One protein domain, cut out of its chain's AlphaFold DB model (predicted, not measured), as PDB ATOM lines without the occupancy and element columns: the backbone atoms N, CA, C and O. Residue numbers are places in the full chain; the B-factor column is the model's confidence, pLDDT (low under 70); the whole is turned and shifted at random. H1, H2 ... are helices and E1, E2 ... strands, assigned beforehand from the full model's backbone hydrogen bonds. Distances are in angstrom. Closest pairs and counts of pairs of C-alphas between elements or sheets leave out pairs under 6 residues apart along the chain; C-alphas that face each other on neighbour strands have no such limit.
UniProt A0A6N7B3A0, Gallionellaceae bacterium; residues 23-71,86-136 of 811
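AT A GLANCE: This is residues 23 to 71 and 86 to 136 of the 811 residues of a protein of Gallionellaceae bacterium (UniProt A0A6N7B3A0). Look first for one strongly twisted, curled sheet of six strands, made of two three-strand halves side by side, E1 E2 E3 and E4 E5 E6, which join where E3 pairs with E6. Each half is followed by a helix that packs on the sheet with its first turns, residues 43 to 49 of H1 and 123 to 129 of H2; the two helices are apart, and the last residues of each stick out. The printed part has 100 residues, in the order E1 E2 E3 H1 E4 E5 E6 H2; the sheet runs E1 E2 E3 E6 E5 E4, all antiparallel, and the class is mixed, helices and strands. The whole is loose, with a radius of gyration of the C-alphas of 17.5 A and spans of 48 by 34 by 24 A.

HOW THE PARTS SIT: Begin at E3, residues 37 to 41, and E6, residues 117 to 121, antiparallel at 146 degrees, where N 38 and O 118 are 3.0 A apart, within hydrogen-bond range. On from E3 come E2, residues 30 to 34, with N 32 and O 39 at 3.0 A, and the edge strand E1, residues 23 to 26, with N 25 and O 31 at 3.2 A. On from E6 come E5, residues 109 to 114, with N 112 and O 119 at 2.9 A, and the edge strand E4, residues 101 to 106, with N 104 and O 111 at 2.9 A. E1 E2 E3 and E4 E5 E6 are meanders, each strand the antiparallel neighbour of the one before. H1, residues 43 to 66, and H2, residues 123 to 135, are on one face of the sheet, as two layers. H1 has a height over the sheet of 16.1 A and runs along the strands, at 4 degrees to E3 on the local plane; the closest C-alphas of H1 and E2 are those of Arg 43 and Ile 30, 6.6 A apart. H2, at a height of 11.8 A, lies over E6 and E5 and stands up from the sheet at 45 degrees; its closest C-alpha to E5 is Glu 123, 6.2 A from Gly 109. Of the O i to N i+4 pairs, 19 of 20 in H1 and 8 of 9 in H2 are within hydrogen-bond range.

IN THESE COORDINATES: Find C-alpha 23 at (171.647, 161.292, 155.066), where E1 begins. H1 starts at C-alpha 43, (156.851, 164.836, 160.307), and runs 34.4 A, with a kink of 26 degrees near residue 55. E4 covers 15.8 A, E5 16.4 A and H2 18.7 A, ending at C-alpha 135, (160.419, 141.917, 126.276).

THE WHOLE: The C-alphas farthest apart are those of Glu 66 and Lys 134, at 49.4 A. Residues 62 to 68 and 130 to 136 stand free. Residues 72 to 85 are not printed, and C-alphas 71 and 86 are 24.1 A apart across that cut. The links that are printed whole are tight. Look for low pLDDT, under 70, at residues 69 to 71 and 86 to 89.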
ATOM      1  N   PHE A  23     171.901 159.943 154.576       88.06
ATOM      2  CA  PHE A  23     171.647 161.292 155.066       88.06
ATOM      3  C   PHE A  23     170.152 161.584 155.119       88.06
ATOM      4  O   PHE A  23     169.334 160.921 154.480       88.06
ATOM      5  N   LEU A  24     169.813 162.584 155.922       91.12
ATOM      6  CA  LEU A  24     168.467 163.113 156.045       91.12
ATOM      7  C   LEU A  24     168.471 164.513 155.453       91.12
ATOM      8  O   LEU A  24     169.387 165.291 155.727       91.12
ATOM      9  N   ASP A  25     167.449 164.838 154.679       88.94
ATOM     10  CA  ASP A  25     167.175 166.214 154.298       88.94
ATOM     11  C   ASP A  25     165.725 166.576 154.636       88.94
ATOM     12  O   ASP A  25     164.875 165.726 154.931       88.94
ATOM     13  N   MET A  26     165.482 167.878 154.703       86.50
ATOM     14  CA  MET A  26     164.195 168.441 155.065       86.50
ATOM     15  C   MET A  26     163.886 169.556 154.073       86.50
ATOM     16  O   MET A  26     164.529 170.605 154.095       86.50
ATOM     17  N   GLU A  27     162.913 169.300 153.204       79.12
ATOM     18  CA  GLU A  27     162.368 170.267 152.250       79.12
ATOM     19  C   GLU A  27     160.883 170.504 152.582       79.12
ATOM     20  O   GLU A  27     160.554 170.843 153.719       79.12
ATOM     21  N   GLU A  28     159.964 170.311 151.628       77.06
ATOM     22  CA  GLU A  28     158.518 170.288 151.905       77.06
ATOM     23  C   GLU A  28     158.126 169.079 152.778       77.06
ATOM     24  O   GLU A  28     157.233 169.173 153.623       77.06
ATOM     25  N   ASN A  29     158.851 167.966 152.619       87.19
ATOM     26  CA  ASN A  29     158.711 166.724 153.377       87.19
ATOM     27  C   ASN A  29     160.064 166.330 153.993       87.19
ATOM     28  O   ASN A  29     161.104 166.909 153.665       87.19
ATOM     29  N   ILE A  30     160.056 165.338 154.886       89.88
ATOM     30  CA  ILE A  30     161.291 164.749 155.417       89.88
ATOM     31  C   ILE A  30     161.681 163.587 154.513       89.88
ATOM     32  O   ILE A  30     160.849 162.710 154.256       89.88
ATOM     33  N   HIS A  31     162.934 163.554 154.058       91.81
ATOM     34  CA  HIS A  31     163.437 162.428 153.282       91.81
ATOM     35  C   HIS A  31     164.546 161.681 154.012       91.81
ATOM     36  O   HIS A  31     165.491 162.263 154.544       91.81
ATOM     37  N   ILE A  32     164.441 160.353 153.982       91.62
ATOM     38  CA  ILE A  32     165.532 159.456 154.352       91.62
ATOM     39  C   ILE A  32     166.196 158.994 153.060       91.62
ATOM     40  O   ILE A  32     165.552 158.330 152.242       91.62
ATOM     41  N   HIS A  33     167.476 159.322 152.888       89.81
ATOM     42  CA  HIS A  33     168.276 158.868 151.755       89.81
ATOM     43  C   HIS A  33     169.163 157.701 152.160       89.81
ATOM     44  O   HIS A  33     169.979 157.794 153.079       89.81
ATOM     45  N   TYR A  34     169.031 156.601 151.425       86.75
ATOM     46  CA  TYR A  34     169.930 155.462 151.498       86.75
ATOM     47  C   TYR A  34     170.352 155.073 150.082       86.75
ATOM     48  O   TYR A  34     169.646 154.348 149.379       86.75
ATOM     49  N   ARG A  35     171.526 155.558 149.657       85.38
ATOM     50  CA  ARG A  35     172.004 155.436 148.268       85.38
ATOM     51  C   ARG A  35     170.999 156.068 147.292       85.38
ATOM     52  O   ARG A  35     170.655 157.228 147.467       85.38
ATOM     53  N   ASP A  36     170.519 155.319 146.301       84.56
ATOM     54  CA  ASP A  36     169.546 155.789 145.301       84.56
ATOM     55  C   ASP A  36     168.082 155.545 145.718       84.56
ATOM     56  O   ASP A  36     167.162 155.744 144.921       84.56
ATOM     57  N   LEU A  37     167.860 155.095 146.959       86.25
ATOM     58  CA  LEU A  37     166.540 154.985 147.571       86.25
ATOM     59  C   LEU A  37     166.256 156.227 148.412       86.25
ATOM     60  O   LEU A  37     166.997 156.542 149.347       86.25
ATOM     61  N   ARG A  38     165.118 156.860 148.132       88.81
ATOM     62  CA  ARG A  38     164.545 157.930 148.948       88.81
ATOM     63  C   ARG A  38     163.205 157.483 149.526       88.81
ATOM     64  O   ARG A  38     162.356 156.961 148.801       88.81
ATOM     65  N   ILE A  39     163.022 157.698 150.825       90.38
ATOM     66  CA  ILE A  39     161.756 157.473 151.533       90.38
ATOM     67  C   ILE A  39     161.191 158.830 151.934       90.38
ATOM     68  O   ILE A  39     161.861 159.579 152.642       90.38
ATOM     69  N   GLU A  40     159.975 159.136 151.490       90.00
ATOM     70  CA  GLU A  40     159.298 160.400 151.789       90.00
ATOM     71  C   GLU A  40     158.327 160.241 152.956       90.00
ATOM     72  O   GLU A  40     157.486 159.338 152.963       90.00
ATOM     73  N   LEU A  41     158.447 161.120 153.948       90.38
ATOM     74  CA  LEU A  41     157.717 161.020 155.205       90.38
ATOM     75  C   LEU A  41     157.143 162.371 155.608       90.38
ATOM     76  O   LEU A  41     157.766 163.426 155.445       90.38
ATOM     77  N   SER A  42     155.960 162.339 156.215       90.19
ATOM     78  CA  SER A  42     155.516 163.448 157.047       90.19
ATOM     79  C   SER A  42     156.301 163.493 158.341       90.19
ATOM     80  O   SER A  42     156.910 162.515 158.775       90.19
ATOM     81  N   ARG A  43     156.249 164.652 158.991       89.75
ATOM     82  CA  ARG A  43     156.851 164.836 160.307       89.75
ATOM     83  C   ARG A  43     156.413 163.759 161.308       89.75
ATOM     84  O   ARG A  43     157.270 163.201 161.977       89.75
ATOM     85  N   GLY A  44     155.115 163.453 161.381       88.44
ATOM     86  CA  GLY A  44     154.587 162.448 162.313       88.44
ATOM     87  C   GLY A  44     155.066 161.029 161.993       88.44
ATOM     88  O   GLY A  44     155.472 160.306 162.896       88.44
ATOM     89  N   GLU A  45     155.110 160.657 160.709       89.44
ATOM     90  CA  GLU A  45     155.676 159.369 160.274       89.44
ATOM     91  C   GLU A  45     157.165 159.254 160.636       89.44
ATOM     92  O   GLU A  45     157.615 158.215 161.116       89.44
ATOM     93  N   PHE A  46     157.939 160.325 160.436       90.88
ATOM     94  CA  PHE A  46     159.357 160.352 160.784       90.88
ATOM     95  C   PHE A  46     159.595 160.266 162.297       90.88
ATOM     96  O   PHE A  46     160.497 159.547 162.724       90.88
ATOM     97  N   GLU A  47     158.791 160.963 163.104       89.38
ATOM     98  CA  GLU A  47     158.847 160.896 164.570       89.38
ATOM     99  C   GLU A  47     158.536 159.470 165.065       89.38
ATOM    100  O   GLU A  47     159.302 158.925 165.864       89.38
ATOM    101  N   ASP A  48     157.498 158.820 164.520       87.62
ATOM    102  CA  ASP A  48     157.152 157.430 164.851       87.62
ATOM    103  C   ASP A  48     158.280 156.451 164.480       87.62
ATOM    104  O   ASP A  48     158.636 155.579 165.277       87.62
ATOM    105  N   ILE A  49     158.876 156.610 163.290       88.06
ATOM    106  CA  ILE A  49     160.015 155.793 162.846       88.06
ATOM    107  C   ILE A  49     161.226 156.020 163.749       88.06
ATOM    108  O   ILE A  49     161.847 155.046 164.166       88.06
ATOM    109  N   CYS A  50     161.563 157.268 164.084       88.75
ATOM    110  CA  CYS A  50     162.685 157.579 164.971       88.75
ATOM    111  C   CYS A  50     162.534 156.910 166.339       88.75
ATOM    112  O   CYS A  50     163.492 156.340 166.863       88.75
ATOM    113  N   ASP A  51     161.337 156.972 166.918       85.06
ATOM    114  CA  ASP A  51     161.063 156.394 168.228       85.06
ATOM    115  C   ASP A  51     161.050 154.864 168.205       85.06
ATOM    116  O   ASP A  51     161.597 154.235 169.117       85.06
ATOM    117  N   ALA A  52     160.461 154.254 167.172       85.44
ATOM    118  CA  ALA A  52     160.482 152.806 166.992       85.44
ATOM    119  C   ALA A  52     161.909 152.304 166.737       85.44
ATOM    120  O   ALA A  52     162.368 151.388 167.420       85.44
ATOM    121  N   PHE A  53     162.632 152.950 165.819       87.94
ATOM    122  CA  PHE A  53     163.998 152.591 165.458       87.94
ATOM    123  C   PHE A  53     164.932 152.701 166.656       87.94
ATOM    124  O   PHE A  53     165.646 151.749 166.928       87.94
ATOM    125  N   ARG A  54     164.869 153.790 167.437       84.19
ATOM    126  CA  ARG A  54     165.702 153.957 168.640       84.19
ATOM    127  C   ARG A  54     165.551 152.793 169.621       84.19
ATOM    128  O   ARG A  54     166.542 152.352 170.191       84.19
ATOM    129  N   LYS A  55     164.324 152.310 169.837       82.19
ATOM    130  CA  LYS A  55     164.051 151.194 170.758       82.19
ATOM    131  C   LYS A  55     164.524 149.864 170.179       82.19
ATOM    132  O   LYS A  55     165.209 149.105 170.855       82.19
ATOM    133  N   GLN A  56     164.172 149.598 168.924       85.88
ATOM    134  CA  GLN A  56     164.465 148.322 168.277       85.88
ATOM    135  C   GLN A  56     165.954 148.167 167.938       85.88
ATOM    136  O   GLN A  56     166.487 147.068 168.042       85.88
ATOM    137  N   SER A  57     166.650 149.249 167.571       86.38
ATOM    138  CA  SER A  57     168.078 149.209 167.242       86.38
ATOM    139  C   SER A  57     168.928 148.875 168.463       86.38
ATOM    140  O   SER A  57     169.855 148.085 168.351       86.38
ATOM    141  N   GLN A  58     168.583 149.407 169.639       84.44
ATOM    142  CA  GLN A  58     169.274 149.093 170.895       84.44
ATOM    143  C   GLN A  58     169.128 147.616 171.278       84.44
ATOM    144  O   GLN A  58     170.098 146.967 171.671       84.44
ATOM    145  N   GLU A  59     167.919 147.070 171.140       83.56
ATOM    146  CA  GLU A  59     167.662 145.648 171.368       83.56
ATOM    147  C   GLU A  59     168.427 144.780 170.357       83.56
ATOM    148  O   GLU A  59     169.058 143.793 170.734       83.56
ATOM    149  N   LEU A  60     168.465 145.196 169.087       81.75
ATOM    150  CA  LEU A  60     169.199 144.489 168.041       81.75
ATOM    151  C   LEU A  60     170.703 144.488 168.292       81.75
ATOM    152  O   LEU A  60     171.326 143.438 168.193       81.75
ATOM    153  N   GLU A  61     171.282 145.636 168.640       83.38
ATOM    154  CA  GLU A  61     172.701 145.757 168.983       83.38
ATOM    155  C   GLU A  61     173.058 144.883 170.186       83.38
ATOM    156  O   GLU A  61     174.101 144.228 170.186       83.38
ATOM    157  N   THR A  62     172.174 144.810 171.183       84.06
ATOM    158  CA  THR A  62     172.351 143.923 172.339       84.06
ATOM    159  C   THR A  62     172.418 142.467 171.886       84.06
ATOM    160  O   THR A  62     173.386 141.778 172.198       84.06
ATOM    161  N   ILE A  63     171.466 142.022 171.064       80.88
ATOM    162  CA  ILE A  63     171.438 140.649 170.543       80.88
ATOM    163  C   ILE A  63     172.648 140.363 169.644       80.88
ATOM    164  O   ILE A  63     173.221 139.277 169.724       80.88
ATOM    165  N   ILE A  64     173.055 141.314 168.797       77.19
ATOM    166  CA  ILE A  64     174.250 141.200 167.947       77.19
ATOM    167  C   ILE A  64     175.486 140.962 168.813       77.19
ATOM    168  O   ILE A  64     176.250 140.039 168.538       77.19
ATOM    169  N   ASN A  65     175.657 141.752 169.872       81.69
ATOM    170  CA  ASN A  65     176.802 141.644 170.768       81.69
ATOM    171  C   ASN A  65     176.765 140.346 171.587       81.69
ATOM    172  O   ASN A  65     177.764 139.630 171.645       81.69
ATOM    173  N   GLU A  66     175.614 140.002 172.171       80.00
ATOM    174  CA  GLU A  66     175.427 138.778 172.961       80.00
ATOM    175  C   GLU A  66     175.651 137.510 172.134       80.00
ATOM    176  O   GLU A  66     176.285 136.561 172.596       80.00
ATOM    177  N   LYS A  67     175.145 137.489 170.897       72.06
ATOM    178  CA  LYS A  67     175.281 136.342 169.993       72.06
ATOM    179  C   LYS A  67     176.569 136.372 169.173       72.06
ATOM    180  O   LYS A  67     176.792 135.436 168.407       72.06
ATOM    181  N   ASN A  68     177.388 137.420 169.307       70.94
ATOM    182  CA  ASN A  68     178.511 137.713 168.415       70.94
ATOM    183  C   ASN A  68     178.114 137.510 166.941       70.94
ATOM    184  O   ASN A  68     178.718 136.721 166.210       70.94
ATOM    185  N   TYR A  69     177.018 138.151 166.537       63.38
ATOM    186  CA  TYR A  69     176.474 138.000 165.196       63.38
ATOM    187  C   TYR A  69     177.486 138.505 164.161       63.38
ATOM    188  O   TYR A  69     178.038 139.594 164.292       63.38
ATOM    189  N   GLN A  70     177.730 137.696 163.131       57.09
ATOM    190  CA  GLN A  70     178.677 137.988 162.058       57.09
ATOM    191  C   GLN A  70     177.994 137.769 160.711       57.09
ATOM    192  O   GLN A  70     177.341 136.738 160.494       57.09
ATOM    193  N   ASP A  71     178.194 138.711 159.795       50.41
ATOM    194  CA  ASP A  71     177.656 138.622 158.444       50.41
ATOM    195  C   ASP A  71     178.147 137.344 157.748       50.41
ATOM    196  O   ASP A  71     179.340 137.048 157.683       50.41
ATOM    197  N   THR A  86     158.412 145.347 168.856       60.22
ATOM    198  CA  THR A  86     157.843 146.206 169.897       60.22
ATOM    199  C   THR A  86     156.352 146.395 169.615       60.22
ATOM    200  O   THR A  86     155.947 146.509 168.462       60.22
ATOM    201  N   GLU A  87     155.502 146.505 170.643       57.38
ATOM    202  CA  GLU A  87     154.076 146.884 170.491       57.38
ATOM    203  C   GLU A  87     153.880 148.324 169.947       57.38
ATOM    204  O   GLU A  87     152.788 148.890 169.987       57.38
ATOM    205  N   SER A  88     154.952 148.956 169.458       59.50
ATOM    206  CA  SER A  88     154.949 150.310 168.916       59.50
ATOM    207  C   SER A  88     154.320 150.294 167.527       59.50
ATOM    208  O   SER A  88     154.997 150.116 166.519       59.50
ATOM    209  N   LEU A  89     153.001 150.464 167.480       61.84
ATOM    210  CA  LEU A  89     152.293 150.770 166.242       61.84
ATOM    211  C   LEU A  89     152.753 152.141 165.732       61.84
ATOM    212  O   LEU A  89     152.816 153.094 166.513       61.84
ATOM    213  N   LEU A  90     153.042 152.238 164.431       76.75
ATOM    214  CA  LEU A  90     153.135 153.532 163.756       76.75
ATOM    215  C   LEU A  90     151.753 154.183 163.877       76.75
ATOM    216  O   LEU A  90     150.756 153.615 163.429       76.75
ATOM    217  N   LYS A  91     151.683 155.305 164.595       82.19
ATOM    218  CA  LYS A  91     150.422 155.959 164.970       82.19
ATOM    219  C   LYS A  91     149.902 156.831 163.841       82.19
ATOM    220  O   LYS A  91     148.699 157.063 163.756       82.19
ATOM    221  N   HIS A  92     150.811 157.330 163.012       87.31
ATOM    222  CA  HIS A  92     150.494 158.135 161.853       87.31
ATOM    223  C   HIS A  92     150.361 157.251 160.613       87.31
ATOM    224  O   HIS A  92     151.251 156.464 160.288       87.31
ATOM    225  N   ASP A  93     149.237 157.410 159.913       80.50
ATOM    226  CA  ASP A  93     149.039 156.820 158.596       80.50
ATOM    227  C   ASP A  93     150.015 157.408 157.575       80.50
ATOM    228  O   ASP A  93     150.528 158.522 157.715       80.50
ATOM    229  N   VAL A  94     150.204 156.654 156.494       81.00
ATOM    230  CA  VAL A  94     150.997 157.087 155.352       81.00
ATOM    231  C   VAL A  94     150.378 158.332 154.719       81.00
ATOM    232  O   VAL A  94     149.340 158.248 154.058       81.00
ATOM    233  N   LYS A  95     151.013 159.494 154.909       82.00
ATOM    234  CA  LYS A  95     150.445 160.779 154.474       82.00
ATOM    235  C   LYS A  95     150.695 161.049 152.996       82.00
ATOM    236  O   LYS A  95     149.823 161.562 152.296       82.00
ATOM    237  N   TYR A  96     151.887 160.712 152.515       75.62
ATOM    238  CA  TYR A  96     152.277 160.966 151.136       75.62
ATOM    239  C   TYR A  96     152.115 159.704 150.309       75.62
ATOM    240  O   TYR A  96     152.665 158.663 150.625       75.62
ATOM    241  N   HIS A  97     151.366 159.806 149.212       81.25
ATOM    242  CA  HIS A  97     151.458 158.849 148.106       81.25
ATOM    243  C   HIS A  97     151.156 157.387 148.463       81.25
ATOM    244  O   HIS A  97     151.595 156.498 147.750       81.25
ATOM    245  N   GLN A  98     150.323 157.123 149.476       80.12
ATOM    246  CA  GLN A  98     150.015 155.780 150.000       80.12
ATOM    247  C   GLN A  98     149.701 154.709 148.937       80.12
ATOM    248  O   GLN A  98     150.018 153.533 149.119       80.12
ATOM    249  N   GLN A  99     149.075 155.107 147.828       84.25
ATOM    250  CA  GLN A  99     148.681 154.226 146.722       84.25
ATOM    251  C   GLN A  99     149.344 154.601 145.390       84.25
ATOM    252  O   GLN A  99     148.953 154.094 144.340       84.25
ATOM    253  N   ARG A 100     150.325 155.511 145.402       84.31
ATOM    254  CA  ARG A 100     150.971 155.996 144.182       84.31
ATOM    255  C   ARG A 100     151.773 154.881 143.532       84.31
ATOM    256  O   ARG A 100     152.593 154.225 144.171       84.31
ATOM    257  N   PHE A 101     151.576 154.759 142.233       90.69
ATOM    258  CA  PHE A 101     152.496 154.118 141.318       90.69
ATOM    259  C   PHE A 101     152.699 155.110 140.176       90.69
ATOM    260  O   PHE A 101     151.751 155.386 139.437       90.69
ATOM    261  N   SER A 102     153.877 155.721 140.077       91.00
ATOM    262  CA  SER A 102     154.183 156.668 139.002       91.00
ATOM    263  C   SER A 102     155.609 156.508 138.498       91.00
ATOM    264  O   SER A 102     156.500 156.022 139.194       91.00
ATOM    265  N   LEU A 103     155.790 156.892 137.241       91.56
ATOM    266  CA  LEU A 103     157.067 156.907 136.557       91.56
ATOM    267  C   LEU A 103     157.201 158.261 135.870       91.56
ATOM    268  O   LEU A 103     156.366 158.610 135.036       91.56
ATOM    269  N   GLU A 104     158.203 159.029 136.273       91.69
ATOM    270  CA  GLU A 104     158.299 160.457 135.978       91.69
ATOM    271  C   GLU A 104     159.680 160.775 135.390       91.69
ATOM    272  O   GLU A 104     160.692 160.260 135.860       91.69
ATOM    273  N   GLU A 105     159.727 161.608 134.350       92.19
ATOM    274  CA  GLU A 105     160.965 162.189 133.825       92.19
ATOM    275  C   GLU A 105     161.155 163.568 134.463       92.19
ATOM    276  O   GLU A 105     160.279 164.431 134.389       92.19
ATOM    277  N   CYS A 106     162.280 163.763 135.139       89.56
ATOM    278  CA  CYS A 106     162.605 164.952 135.914       89.56
ATOM    279  C   CYS A 106     163.976 165.508 135.509       89.56
ATOM    280  O   CYS A 106     164.751 164.865 134.799       89.56
ATOM    281  N   SER A 107     164.297 166.722 135.962       85.81
ATOM    282  CA  SER A 107     165.551 167.404 135.603       85.81
ATOM    283  C   SER A 107     166.813 166.672 136.075       85.81
ATOM    284  O   SER A 107     167.893 166.895 135.536       85.81
ATOM    285  N   ASP A 108     166.685 165.808 137.074       83.50
ATOM    286  CA  ASP A 108     167.737 164.989 137.673       83.50
ATOM    287  C   ASP A 108     167.678 163.507 137.248       83.50
ATOM    288  O   ASP A 108     168.475 162.689 137.720       83.50
ATOM    289  N   GLY A 109     166.795 163.138 136.317       88.81
ATOM    290  CA  GLY A 109     166.688 161.788 135.760       88.81
ATOM    291  C   GLY A 109     165.272 161.228 135.823       88.81
ATOM    292  O   GLY A 109     164.295 161.965 135.812       88.81
ATOM    293  N   PHE A 110     165.156 159.903 135.865       92.62
ATOM    294  CA  PHE A 110     163.872 159.210 135.906       92.62
ATOM    295  C   PHE A 110     163.554 158.765 137.330       92.62
ATOM    296  O   PHE A 110     164.392 158.157 137.999       92.62
ATOM    297  N   HIS A 111     162.335 159.037 137.783       92.25
ATOM    298  CA  HIS A 111     161.850 158.665 139.103       92.25
ATOM    299  C   HIS A 111     160.796 157.574 138.999       92.25
ATOM    300  O   HIS A 111     159.768 157.753 138.348       92.25
ATOM    301  N   PHE A 112     161.029 156.456 139.680       92.12
ATOM    302  CA  PHE A 112     160.001 155.453 139.916       92.12
ATOM    303  C   PHE A 112     159.470 155.602 141.337       92.12
ATOM    304  O   PHE A 112     160.194 155.359 142.306       92.12
ATOM    305  N   HIS A 113     158.206 155.999 141.448       89.94
ATOM    306  CA  HIS A 113     157.502 156.121 142.713       89.94
ATOM    307  C   HIS A 113     156.586 154.919 142.923       89.94
ATOM    308  O   HIS A 113     155.695 154.649 142.117       89.94
ATOM    309  N   CYS A 114     156.764 154.229 144.045       90.31
ATOM    310  CA  CYS A 114     155.867 153.179 144.505       90.31
ATOM    311  C   CYS A 114     155.589 153.409 145.989       90.31
ATOM    312  O   CYS A 114     156.460 153.209 146.835       90.31
ATOM    313  N   ARG A 115     154.377 153.856 146.316       87.56
ATOM    314  CA  ARG A 115     154.025 154.377 147.644       87.56
ATOM    315  C   ARG A 115     154.955 155.536 148.059       87.56
ATOM    316  O   ARG A 115     155.148 156.456 147.269       87.56
ATOM    317  N   ASN A 116     155.555 155.472 149.250       87.31
ATOM    318  CA  ASN A 116     156.503 156.471 149.775       87.31
ATOM    319  C   ASN A 116     157.931 156.278 149.248       87.31
ATOM    320  O   ASN A 116     158.830 157.033 149.624       87.31
ATOM    321  N   TYR A 117     158.167 155.240 148.443       89.00
ATOM    322  CA  TYR A 117     159.485 154.938 147.909       89.00
ATOM    323  C   TYR A 117     159.683 155.639 146.578       89.00
ATOM    324  O   TYR A 117     158.835 155.553 145.687       89.00
ATOM    325  N   LYS A 118     160.845 156.266 146.438       89.44
ATOM    326  CA  LYS A 118     161.340 156.849 145.200       89.44
ATOM    327  C   LYS A 118     162.679 156.198 144.852       89.44
ATOM    328  O   LYS A 118     163.608 156.232 145.658       89.44
ATOM    329  N   LEU A 119     162.765 155.621 143.655       88.69
ATOM    330  CA  LEU A 119     164.011 155.142 143.053       88.69
ATOM    331  C   LEU A 119     164.434 156.096 141.937       88.69
ATOM    332  O   LEU A 119     163.608 156.459 141.095       88.69
ATOM    333  N   LEU A 120     165.707 156.494 141.935       88.81
ATOM    334  CA  LEU A 120     166.277 157.375 140.917       88.81
ATOM    335  C   LEU A 120     167.094 156.581 139.896       88.81
ATOM    336  O   LEU A 120     167.989 155.825 140.263       88.81
ATOM    337  N   PHE A 121     166.834 156.821 138.613       89.25
ATOM    338  CA  PHE A 121     167.571 156.230 137.498       89.25
ATOM    339  C   PHE A 121     168.127 157.320 136.584       89.25
ATOM    340  O   PHE A 121     167.503 158.361 136.367       89.25
ATOM    341  N   ASN A 122     169.314 157.106 136.016       88.31
ATOM    342  CA  ASN A 122     169.770 157.914 134.886       88.31
ATOM    343  C   ASN A 122     169.102 157.464 133.579       88.31
ATOM    344  O   ASN A 122     168.471 156.411 133.501       88.31
ATOM    345  N   GLU A 123     169.242 158.278 132.536       88.00
ATOM    346  CA  GLU A 123     168.605 158.016 131.245       88.00
ATOM    347  C   GLU A 123     169.022 156.669 130.634       88.00
ATOM    348  O   GLU A 123     168.193 155.949 130.074       88.00
ATOM    349  N   THR A 124     170.298 156.296 130.756       87.75
ATOM    350  CA  THR A 124     170.814 155.050 130.176       87.75
ATOM    351  C   THR A 124     170.236 153.831 130.893       87.75
ATOM    352  O   THR A 124     169.739 152.914 130.237       87.75
ATOM    353  N   GLU A 125     170.248 153.845 132.226       88.62
ATOM    354  CA  GLU A 125     169.659 152.804 133.077       88.62
ATOM    355  C   GLU A 125     168.171 152.647 132.782       88.62
ATOM    356  O   GLU A 125     167.695 151.545 132.499       88.62
ATOM    357  N   PHE A 126     167.441 153.764 132.768       90.56
ATOM    358  CA  PHE A 126     166.008 153.754 132.529       90.56
ATOM    359  C   PHE A 126     165.658 153.181 131.151       90.56
ATOM    360  O   PHE A 126     164.768 152.338 131.040       90.56
ATOM    361  N   ARG A 127     166.392 153.554 130.092       88.25
ATOM    362  CA  ARG A 127     166.186 152.996 128.742       88.25
ATOM    363  C   ARG A 127     166.415 151.484 128.695       88.25
ATOM    364  O   ARG A 127     165.678 150.783 127.998       88.25
ATOM    365  N   GLN A 128     167.408 150.972 129.424       86.19
ATOM    366  CA  GLN A 128     167.656 149.531 129.515       86.19
ATOM    367  C   GLN A 128     166.515 148.815 130.246       86.19
ATOM    368  O   GLN A 128     166.007 147.817 129.736       86.19
ATOM    369  N   ILE A 129     166.050 149.367 131.370       88.00
ATOM    370  CA  ILE A 129     164.916 148.842 132.145       88.00
ATOM    371  C   ILE A 129     163.617 148.869 131.321       88.00
ATOM    372  O   ILE A 129     162.883 147.886 131.278       88.00
ATOM    373  N   ALA A 130     163.331 149.957 130.609       87.75
ATOM    374  CA  ALA A 130     162.135 150.066 129.775       87.75
ATOM    375  C   ALA A 130     162.140 149.038 128.630       87.75
ATOM    376  O   ALA A 130     161.131 148.379 128.364       87.75
ATOM    377  N   LYS A 131     163.296 148.848 127.975       86.69
ATOM    378  CA  LYS A 131     163.476 147.796 126.964       86.69
ATOM    379  C   LYS A 131     163.277 146.405 127.565       86.69
ATOM    380  O   LYS A 131     162.764 145.524 126.881       86.69
ATOM    381  N   LEU A 132     163.668 146.226 128.822       86.00
ATOM    382  CA  LEU A 132     163.473 144.988 129.550       86.00
ATOM    383  C   LEU A 132     161.999 144.644 129.717       86.00
ATOM    384  O   LEU A 132     161.566 143.591 129.264       86.00
ATOM    385  N   PHE A 133     161.233 145.552 130.325       85.12
ATOM    386  CA  PHE A 133     159.819 145.329 130.610       85.12
ATOM    387  C   PHE A 133     159.012 145.053 129.343       85.12
ATOM    388  O   PHE A 133     158.065 144.277 129.382       85.12
ATOM    389  N   LYS A 134     159.420 145.626 128.204       84.94
ATOM    390  CA  LYS A 134     158.804 145.349 126.904       84.94
ATOM    391  C   LYS A 134     158.947 143.890 126.452       84.94
ATOM    392  O   LYS A 134     158.070 143.392 125.755       84.94
ATOM    393  N   ASN A 135     160.053 143.238 126.796       80.81
ATOM    394  CA  ASN A 135     160.419 141.917 126.276       80.81
ATOM    395  C   ASN A 135     160.264 140.800 127.318       80.81
ATOM    396  O   ASN A 135     160.680 139.672 127.067       80.81
ATOM    397  N   LEU A 136     159.739 141.120 128.500       85.75
ATOM    398  CA  LEU A 136     159.685 140.198 129.622       85.75
ATOM    399  C   LEU A 136     158.461 139.286 129.490       85.75
ATOM    400  O   LEU A 136     157.325 139.752 129.504       85.75
TER     401      LEU A 136